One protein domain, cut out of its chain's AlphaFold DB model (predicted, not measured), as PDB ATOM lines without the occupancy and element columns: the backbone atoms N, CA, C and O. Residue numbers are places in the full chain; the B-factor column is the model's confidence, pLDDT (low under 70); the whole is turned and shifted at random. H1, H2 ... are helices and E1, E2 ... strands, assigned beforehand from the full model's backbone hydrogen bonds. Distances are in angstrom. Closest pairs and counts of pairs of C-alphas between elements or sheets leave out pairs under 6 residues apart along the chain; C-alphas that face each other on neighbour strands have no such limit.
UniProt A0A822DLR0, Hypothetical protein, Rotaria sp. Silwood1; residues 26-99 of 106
ATOM      1  N   SER A  26     147.025 170.844 101.692       92.56
ATOM      2  CA  SER A  26     147.550 171.065 100.337       92.56
ATOM      3  C   SER A  26     148.473 172.285 100.261       92.56
ATOM      4  O   SER A  26     149.511 172.234  99.606       92.56
ATOM      5  N   CYS A  27     148.134 173.375 100.961       92.50
ATOM      6  CA  CYS A  27     149.001 174.551 101.051       92.50
ATOM      7  C   CYS A  27     150.263 174.263 101.869       92.50
ATOM      8  O   CYS A  27     151.335 174.714 101.482       92.50
ATOM      9  N   MET A  28     150.162 173.474 102.944       94.25
ATOM     10  CA  MET A  28     151.331 173.019 103.701       94.25
ATOM     11  C   MET A  28     152.281 172.185 102.833       94.25
ATOM     12  O   MET A  28     153.484 172.429 102.834       94.25
ATOM     13  N   LEU A  29     151.745 171.229 102.069       94.44
ATOM     14  CA  LEU A  29     152.532 170.404 101.152       94.44
ATOM     15  C   LEU A  29     153.242 171.272 100.111       94.44
ATOM     16  O   LEU A  29     154.435 171.098  99.869       94.44
ATOM     17  N   LEU A  30     152.523 172.238  99.532       93.81
ATOM     18  CA  LEU A  30     153.092 173.183  98.578       93.81
ATOM     19  C   LEU A  30     154.219 174.014  99.207       93.81
ATOM     20  O   LEU A  30     155.269 174.164  98.589       93.81
ATOM     21  N   ASP A  31     154.022 174.528 100.422       94.31
ATOM     22  CA  ASP A  31     155.038 175.278 101.167       94.31
ATOM     23  C   ASP A  31     156.307 174.443 101.375       94.31
ATOM     24  O   ASP A  31     157.409 174.895 101.062       94.31
ATOM     25  N   VAL A  32     156.151 173.208 101.855       95.25
ATOM     26  CA  VAL A  32     157.251 172.263 102.073       95.25
ATOM     27  C   VAL A  32     158.014 171.987 100.775       95.25
ATOM     28  O   VAL A  32     159.241 172.073 100.759       95.25
ATOM     29  N   GLN A  33     157.303 171.709  99.680       95.06
ATOM     30  CA  GLN A  33     157.910 171.402  98.384       95.06
ATOM     31  C   GLN A  33     158.611 172.612  97.764       95.06
ATOM     32  O   GLN A  33     159.743 172.502  97.302       95.06
ATOM     33  N   LYS A  34     157.962 173.782  97.756       96.31
ATOM     34  CA  LYS A  34     158.509 174.999  97.135       96.31
ATOM     35  C   LYS A  34     159.711 175.553  97.883       96.31
ATOM     36  O   LYS A  34     160.590 176.134  97.259       96.31
ATOM     37  N   ARG A  35     159.747 175.372  99.202       95.62
ATOM     38  CA  ARG A  35     160.870 175.778 100.053       95.62
ATOM     39  C   ARG A  35     161.925 174.681 100.200       95.62
ATOM     40  O   ARG A  35     162.942 174.929 100.836       95.62
ATOM     41  N   VAL A  36     161.682 173.494  99.633       96.19
ATOM     42  CA  VAL A  36     162.574 172.327  99.701       96.19
ATOM     43  C   VAL A  36     162.935 171.994 101.156       96.19
ATOM     44  O   VAL A  36     164.098 171.796 101.509       96.19
ATOM     45  N   LEU A  37     161.931 172.003 102.039       95.88
ATOM     46  CA  LEU A  37     162.170 171.759 103.459       95.88
ATOM     47  C   LEU A  37     162.521 170.281 103.700       95.88
ATOM     48  O   LEU A  37     161.915 169.410 103.073       95.88
ATOM     49  N   PRO A  38     163.454 169.973 104.621       93.75
ATOM     50  CA  PRO A  38     163.740 168.594 105.000       93.75
ATOM     51  C   PRO A  38     162.542 167.921 105.679       93.75
ATOM     52  O   PRO A  38     161.636 168.591 106.183       93.75
ATOM     53  N   ARG A  39     162.581 166.587 105.777       90.81
ATOM     54  CA  ARG A  39     161.628 165.827 106.599       90.81
ATOM     55  C   ARG A  39     161.535 166.403 108.013       90.81
ATOM     56  O   ARG A  39     162.520 166.900 108.554       90.81
ATOM     57  N   GLU A  40     160.340 166.311 108.593       90.31
ATOM     58  CA  GLU A  40     160.009 166.826 109.933       90.31
ATOM     59  C   GLU A  40     160.022 168.358 110.068       90.31
ATOM     60  O   GLU A  40     159.881 168.894 111.169       90.31
ATOM     61  N   TRP A  41     160.128 169.088 108.958       95.81
ATOM     62  CA  TRP A  41     159.837 170.516 108.925       95.81
ATOM     63  C   TRP A  41     158.390 170.760 108.505       95.81
ATOM     64  O   TRP A  41     157.795 170.000 107.751       95.81
ATOM     65  N   LEU A  42     157.803 171.840 108.997       96.44
ATOM     66  CA  LEU A  42     156.507 172.351 108.556       96.44
ATOM     67  C   LEU A  42     156.565 173.881 108.564       96.44
ATOM     68  O   LEU A  42     157.531 174.469 109.045       96.44
ATOM     69  N   VAL A  43     155.539 174.547 108.045       95.62
ATOM     70  CA  VAL A  43     155.433 176.012 108.075       95.62
ATOM     71  C   VAL A  43     154.379 176.427 109.097       95.62
ATOM     72  O   VAL A  43     153.242 175.967 109.065       95.62
ATOM     73  N   ASN A  44     154.748 177.277 110.053       93.94
ATOM     74  CA  ASN A  44     153.804 177.753 111.060       93.94
ATOM     75  C   ASN A  44     152.866 178.836 110.493       93.94
ATOM     76  O   ASN A  44     153.033 179.304 109.369       93.94
ATOM     77  N   ARG A  45     151.867 179.257 111.276       89.56
ATOM     78  CA  ARG A  45     150.855 180.231 110.820       89.56
ATOM     79  C   ARG A  45     151.398 181.619 110.456       89.56
ATOM     80  O   ARG A  45     150.696 182.365 109.792       89.56
ATOM     81  N   ASP A  46     152.616 181.953 110.878       91.62
ATOM     82  CA  ASP A  46     153.281 183.206 110.499       91.62
ATOM     83  C   ASP A  46     154.051 183.053 109.174       91.62
ATOM     84  O   ASP A  46     154.804 183.938 108.780       91.62
ATOM     85  N   GLY A  47     153.945 181.896 108.513       91.75
ATOM     86  CA  GLY A  47     154.676 181.591 107.290       91.75
ATOM     87  C   GLY A  47     156.141 181.213 107.517       91.75
ATOM     88  O   GLY A  47     156.898 181.158 106.548       91.75
ATOM     89  N   ALA A  48     156.564 180.934 108.754       95.38
ATOM     90  CA  ALA A  48     157.949 180.580 109.058       95.38
ATOM     91  C   ALA A  48     158.173 179.059 109.050       95.38
ATOM     92  O   ALA A  48     157.383 178.343 109.676       95.38
ATOM     93  N   PRO A  49     159.252 178.556 108.418       96.94
ATOM     94  CA  PRO A  49     159.681 177.176 108.598       96.94
ATOM     95  C   PRO A  49     159.935 176.893 110.079       96.94
ATOM     96  O   PRO A  49     160.545 177.696 110.785       96.94
ATOM     97  N   ALA A  50     159.451 175.755 110.548       97.06
ATOM     98  CA  ALA A  50     159.629 175.284 111.903       97.06
ATOM     99  C   ALA A  50     160.027 173.813 111.868       97.06
ATOM    100  O   ALA A  50     159.409 173.004 111.174       97.06
ATOM    101  N   ARG A  51     161.060 173.477 112.631       95.44
ATOM    102  CA  ARG A  51     161.600 172.125 112.730       95.44
ATOM    103  C   ARG A  51     160.961 171.401 113.907       95.44
ATOM    104  O   ARG A  51     160.848 171.986 114.986       95.44
ATOM    105  N   CYS A  52     160.579 170.142 113.720       94.25
ATOM    106  CA  CYS A  52     160.202 169.275 114.828       94.25
ATOM    107  C   CYS A  52     161.416 168.991 115.728       94.25
ATOM    108  O   CYS A  52     162.529 168.757 115.253       94.25
ATOM    109  N   SER A  53     161.219 169.021 117.039       91.75
ATOM    110  CA  SER A  53     162.262 168.692 118.004       91.75
ATOM    111  C   SER A  53     162.569 167.200 117.993       91.75
ATOM    112  O   SER A  53     161.668 166.379 118.145       91.75
ATOM    113  N   SER A  54     163.856 166.854 117.927       87.44
ATOM    114  CA  SER A  54     164.320 165.472 118.085       87.44
ATOM    115  C   SER A  54     164.147 164.941 119.512       87.44
ATOM    116  O   SER A  54     164.132 163.733 119.711       87.44
ATOM    117  N   LEU A  55     164.020 165.828 120.508       88.00
ATOM    118  CA  LEU A  55     163.810 165.458 121.914       88.00
ATOM    119  C   LEU A  55     162.326 165.293 122.253       88.00
ATOM    120  O   LEU A  55     161.963 164.473 123.090       88.00
ATOM    121  N   VAL A  56     161.461 166.080 121.606       89.19
ATOM    122  CA  VAL A  56     160.008 166.033 121.802       89.19
ATOM    123  C   VAL A  56     159.341 166.049 120.421       89.19
ATOM    124  O   VAL A  56     158.977 167.133 119.957       89.19
ATOM    125  N   PRO A  57     159.121 164.877 119.779       84.56
ATOM    126  CA  PRO A  57     158.697 164.728 118.369       84.56
ATOM    127  C   PRO A  57     157.305 165.272 118.007       84.56
ATOM    128  O   PRO A  57     156.740 164.956 116.965       84.56
ATOM    129  N   THR A  58     156.706 166.075 118.884       90.25
ATOM    130  CA  THR A  58     155.448 166.786 118.642       90.25
ATOM    131  C   THR A  58     155.562 168.296 118.845       90.25
ATOM    132  O   THR A  58     154.551 168.990 118.742       90.25
ATOM    133  N   THR A  59     156.771 168.798 119.120       94.25
ATOM    134  CA  THR A  59     157.042 170.205 119.425       94.25
ATOM    135  C   THR A  59     157.883 170.838 118.328       94.25
ATOM    136  O   THR A  59     158.968 170.350 118.022       94.25
ATOM    137  N   PHE A  60     157.399 171.939 117.760       96.31
ATOM    138  CA  PHE A  60     158.039 172.638 116.646       96.31
ATOM    139  C   PHE A  60     158.717 173.941 117.076       96.31
ATOM    140  O   PHE A  60     158.195 174.674 117.909       96.31
ATOM    141  N   TYR A  61     159.837 174.301 116.462       96.81
ATOM    142  CA  TYR A  61     160.547 175.547 116.761       96.81
ATOM    143  C   TYR A  61     160.955 176.245 115.467       96.81
ATOM    144  O   TYR A  61     161.465 175.597 114.556       96.81
ATOM    145  N   CYS A  62     160.694 177.553 115.360       97.00
ATOM    146  CA  CYS A  62     161.017 178.324 114.152       97.00
ATOM    147  C   CYS A  62     162.343 179.087 114.245       97.00
ATOM    148  O   CYS A  62     162.768 179.658 113.247       97.00
ATOM    149  N   GLY A  63     162.967 179.148 115.427       95.88
ATOM    150  CA  GLY A  63     164.255 179.815 115.637       95.88
ATOM    151  C   GLY A  63     164.246 181.327 115.405       95.88
ATOM    152  O   GLY A  63     165.302 181.943 115.401       95.88
ATOM    153  N   ARG A  64     163.084 181.955 115.185       96.75
ATOM    154  CA  ARG A  64     162.978 183.413 115.021       96.75
ATOM    155  C   ARG A  64     162.972 184.109 116.378       96.75
ATOM    156  O   ARG A  64     162.407 183.570 117.328       96.75
ATOM    157  N   ARG A  65     163.488 185.341 116.426       95.31
ATOM    158  CA  ARG A  65     163.329 186.253 117.566       95.31
ATOM    159  C   ARG A  65     161.913 186.833 117.571       95.31
ATOM    160  O   ARG A  65     161.589 187.677 116.739       95.31
ATOM    161  N   VAL A  66     161.045 186.312 118.434       94.50
ATOM    162  CA  VAL A  66     159.590 186.593 118.437       94.50
ATOM    163  C   VAL A  66     159.030 186.849 119.832       94.50
ATOM    164  O   VAL A  66     157.816 186.963 120.000       94.50
ATOM    165  N   MET A  67     159.900 186.908 120.834       92.62
ATOM    166  CA  MET A  67     159.561 187.160 122.230       92.62
ATOM    167  C   MET A  67     160.559 188.171 122.810       92.62
ATOM    168  O   MET A  67     161.626 188.378 122.220       92.62
ATOM    169  N   PRO A  68     160.220 188.824 123.931       91.38
ATOM    170  CA  PRO A  68     161.170 189.637 124.671       91.38
ATOM    171  C   PRO A  68     162.347 188.808 125.189       91.38
ATOM    172  O   PRO A  68     162.218 187.613 125.464       91.38
ATOM    173  N   ASP A  69     163.475 189.492 125.327       92.12
ATOM    174  CA  ASP A  69     164.580 189.054 126.168       92.12
ATOM    175  C   ASP A  69     164.342 189.660 127.558       92.12
ATOM    176  O   ASP A  69     164.331 190.886 127.701       92.12
ATOM    177  N   ASP A  70     164.012 188.816 128.535       89.81
ATOM    178  CA  ASP A  70     163.563 189.218 129.877       89.81
ATOM    179  C   ASP A  70     164.342 188.526 131.009       89.81
ATOM    180  O   ASP A  70     163.918 188.534 132.166       89.81
ATOM    181  N   GLY A  71     165.484 187.915 130.680       87.50
ATOM    182  CA  GLY A  71     166.297 187.135 131.616       87.50
ATOM    183  C   GLY A  71     165.771 185.722 131.899       87.50
ATOM    184  O   GLY A  71     166.492 184.929 132.502       87.50
ATOM    185  N   THR A  72     164.560 185.375 131.446       86.00
ATOM    186  CA  THR A  72     164.030 183.994 131.448       86.00
ATOM    187  C   THR A  72     163.938 183.384 130.049       86.00
ATOM    188  O   THR A  72     163.749 182.178 129.903       86.00
ATOM    189  N   SER A  73     164.069 184.228 129.026       90.31
ATOM    190  CA  SER A  73     164.015 183.907 127.606       90.31
ATOM    191  C   SER A  73     165.083 184.717 126.874       90.31
ATOM    192  O   SER A  73     165.206 185.910 127.131       90.31
ATOM    193  N   ASP A  74     165.784 184.112 125.915       93.44
ATOM    194  CA  ASP A  74     166.709 184.799 124.991       93.44
ATOM    195  C   ASP A  74     165.984 185.546 123.839       93.44
ATOM    196  O   ASP A  74     166.585 186.188 122.970       93.44
ATOM    197  N   GLY A  75     164.652 185.450 123.818       94.50
ATOM    198  CA  GLY A  75     163.758 186.050 122.830       94.50
ATOM    199  C   GLY A  75     163.534 185.204 121.573       94.50
ATOM    200  O   GLY A  75     162.703 185.574 120.729       94.50
ATOM    201  N   TYR A  76     164.217 184.066 121.426       96.19
ATOM    202  CA  TYR A  76     164.104 183.175 120.274       96.19
ATOM    203  C   TYR A  76     163.109 182.041 120.516       96.19
ATOM    204  O   TYR A  76     162.880 181.577 121.624       96.19
ATOM    205  N   CYS A  77     162.471 181.562 119.449       96.75
ATOM    206  CA  CYS A  77     161.656 180.353 119.526       96.75
ATOM    207  C   CYS A  77     162.535 179.108 119.366       96.75
ATOM    208  O   CYS A  77     162.721 178.640 118.238       96.75
ATOM    209  N   GLY A  78     163.036 178.539 120.461       92.88
ATOM    210  CA  GLY A  78     163.908 177.367 120.389       92.88
ATOM    211  C   GLY A  78     164.316 176.825 121.758       92.88
ATOM    212  O   GLY A  78     164.586 177.606 122.650       92.88
ATOM    213  N   PRO A  79     164.438 175.500 121.926       85.75
ATOM    214  CA  PRO A  79     164.543 174.841 123.235       85.75
ATOM    215  C   PRO A  79     165.814 175.168 124.043       85.75
ATOM    216  O   PRO A  79     165.952 174.688 125.164       85.75
ATOM    217  N   THR A  80     166.746 175.929 123.472       83.75
ATOM    218  CA  THR A  80     167.981 176.400 124.099       83.75
ATOM    219  C   THR A  80     167.734 177.829 124.572       83.75
ATOM    220  O   THR A  80     168.028 178.761 123.842       83.75
ATOM    221  N   ASP A  81     167.107 177.975 125.739       79.06
ATOM    222  CA  ASP A  81     166.830 179.257 126.418       79.06
ATOM    223  C   ASP A  81     165.692 180.124 125.846       79.06
ATOM    224  O   ASP A  81     165.425 181.212 126.350       79.06
ATOM    225  N   GLY A  82     164.936 179.606 124.876       83.06
ATOM    226  CA  GLY A  82     163.780 180.273 124.284       83.06
ATOM    227  C   GLY A  82     162.477 179.451 124.363       83.06
ATOM    228  O   GLY A  82     162.411 178.303 123.909       83.06
ATOM    229  N   PRO A  83     161.356 179.978 124.891       90.88
ATOM    230  CA  PRO A  83     160.109 179.224 124.878       90.88
ATOM    231  C   PRO A  83     159.577 178.981 123.454       90.88
ATOM    232  O   PRO A  83     159.995 179.556 122.449       90.88
ATOM    233  N   GLN A  84     158.580 178.108 123.331       95.12
ATOM    234  CA  GLN A  84     157.875 177.974 122.061       95.12
ATOM    235  C   GLN A  84     156.977 179.200 121.814       95.12
ATOM    236  O   GLN A  84     156.128 179.534 122.647       95.12
ATOM    237  N   CYS A  85     157.093 179.822 120.639       95.56
ATOM    238  CA  CYS A  85     156.217 180.923 120.248       95.56
ATOM    239  C   CYS A  85     154.784 180.443 119.973       95.56
ATOM    240  O   CYS A  85     154.546 179.277 119.640       95.56
ATOM    241  N   THR A  86     153.815 181.357 120.052       93.69
ATOM    242  CA  THR A  86     152.386 181.056 119.844       93.69
ATOM    243  C   THR A  86     152.115 180.374 118.502       93.69
ATOM    244  O   THR A  86     151.344 179.416 118.440       93.69
ATOM    245  N   ALA A  87     152.782 180.805 117.428       93.75
ATOM    246  CA  ALA A  87     152.608 180.215 116.104       93.75
ATOM    247  C   ALA A  87     153.058 178.745 116.044       93.75
ATOM    248  O   ALA A  87     152.371 177.914 115.447       93.75
ATOM    249  N   CYS A  88     154.174 178.401 116.689       95.69
ATOM    250  CA  CYS A  88     154.643 177.020 116.766       95.69
ATOM    251  C   CYS A  88     153.826 176.166 117.750       95.69
ATOM    252  O   CYS A  88     153.582 174.997 117.466       95.69
ATOM    253  N   LYS A  89     153.314 176.744 118.847       94.75
ATOM    254  CA  LYS A  89     152.357 176.063 119.744       94.75
ATOM    255  C   LYS A  89     151.118 175.596 118.988       94.75
ATOM    256  O   LYS A  89     150.683 174.459 119.134       94.75
ATOM    257  N   ILE A  90     150.585 176.458 118.126       93.25
ATOM    258  CA  ILE A  90     149.459 176.123 117.248       93.25
ATOM    259  C   ILE A  90     149.842 174.997 116.276       93.25
ATOM    260  O   ILE A  90     149.066 174.061 116.083       93.25
ATOM    261  N   LEU A  91     151.045 175.053 115.697       94.19
ATOM    262  CA  LEU A  91     151.534 174.031 114.770       94.19
ATOM    263  C   LEU A  91     151.613 172.634 115.417       94.19
ATOM    264  O   LEU A  91     151.273 171.656 114.755       94.19
ATOM    265  N   ASN A  92     151.943 172.531 116.712       93.75
ATOM    266  CA  ASN A  92     151.932 171.251 117.442       93.75
ATOM    267  C   ASN A  92     150.563 170.555 117.408       93.75
ATOM    268  O   ASN A  92     150.500 169.328 117.388       93.75
ATOM    269  N   GLN A  93     149.464 171.317 117.420       90.94
ATOM    270  CA  GLN A  93     148.118 170.752 117.313       90.94
ATOM    271  C   GLN A  93     147.794 170.394 115.861       90.94
ATOM    272  O   GLN A  93     147.266 169.320 115.583       90.94
ATOM    273  N   GLN A  94     148.130 171.284 114.926       91.81
ATOM    274  CA  GLN A  94     147.823 171.092 113.508       91.81
ATOM    275  C   GLN A  94     148.539 169.880 112.910       91.81
ATOM    276  O   GLN A  94     147.958 169.174 112.091       91.81
ATOM    277  N   GLN A  95     149.776 169.613 113.331       92.44
ATOM    278  CA  GLN A  95     150.563 168.497 112.807       92.44
ATOM    279  C   GLN A  95     149.962 167.125 113.151       92.44
ATOM    280  O   GLN A  95     149.960 166.238 112.304       92.44
ATOM    281  N   ARG A  96     149.375 166.979 114.349       88.44
ATOM    282  CA  ARG A  96     148.795 165.711 114.831       88.44
ATOM    283  C   ARG A  96     147.569 165.281 114.033       88.44
ATOM    284  O   ARG A  96     147.246 164.101 113.989       88.44
ATOM    285  N   ASP A  97     146.887 166.246 113.431       87.69
ATOM    286  CA  ASP A  97     145.637 166.022 112.722       87.69
ATOM    287  C   ASP A  97     145.781 166.347 111.231       87.69
ATOM    288  O   ASP A  97     145.901 165.451 110.391       87.69
ATOM    289  N   ARG A  98     145.855 167.638 110.899       90.75
ATOM    290  CA  ARG A  98     145.800 168.146 109.524       90.75
ATOM    291  C   ARG A  98     147.012 167.758 108.683       90.75
ATOM    292  O   ARG A  98     146.855 167.470 107.502       90.75
ATOM    293  N   TYR A  99     148.213 167.747 109.266       92.75
ATOM    294  CA  TYR A  99     149.457 167.551 108.503       92.75
ATOM    295  C   TYR A  99     150.084 166.162 108.649       92.75
ATOM    296  O   TYR A  99     151.180 165.935 108.141       92.75
TER     297      TYR A  99
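This is residues 26 to 99 of the 106 residues of the protein "Hypothetical protein" of Rotaria sp. Silwood1 (UniProt A0A822DLR0). A small hairpin, E1 and E2, sits in the middle of an elongated body, with H1 beside E1 and H2 near both strands; a second hairpin, E3 and E4, makes the far end. The 74 printed residues run H1 E1 E2 E3 E4 H2, both two-stranded sheets antiparallel, class mixed, with under half in named elements. The whole is compact, radius of gyration of the C-alphas 12.2 A, spanning 40 by 21 by 18 A.

Find E1, residues 41 to 43, and E2, 49 to 52. H1, 26 to 34, begins at C-alpha 26 (147.550, 171.065, 100.337). E3 is 65 to 69, E4 74 to 76. H2, 86 to 97, runs 18.0 A to C-alpha 97 (145.637, 166.022, 112.722).

In hairpin E1 and E2, N 42 and O 50 are 2.9 A apart; in hairpin E3 and E4, N 66 and O 75, 2.9 A. Closest C-alphas: Val 32 of H1 and Leu 42 of E1, 6.5 A; Ala 50 of E2 and Cys 88 of H2, 7.2 A. E3 is apart from H1, E1, E2 and H2. Every O i to N i+4 pair is within hydrogen-bond range in H1, 5 of 8 in H2.

C-alphas 26 and 71, the farthest apart, are 39.9 A apart. The link E2 to E3 is long; the printed part has no cut, and no printed residue is under 70 in pLDDT.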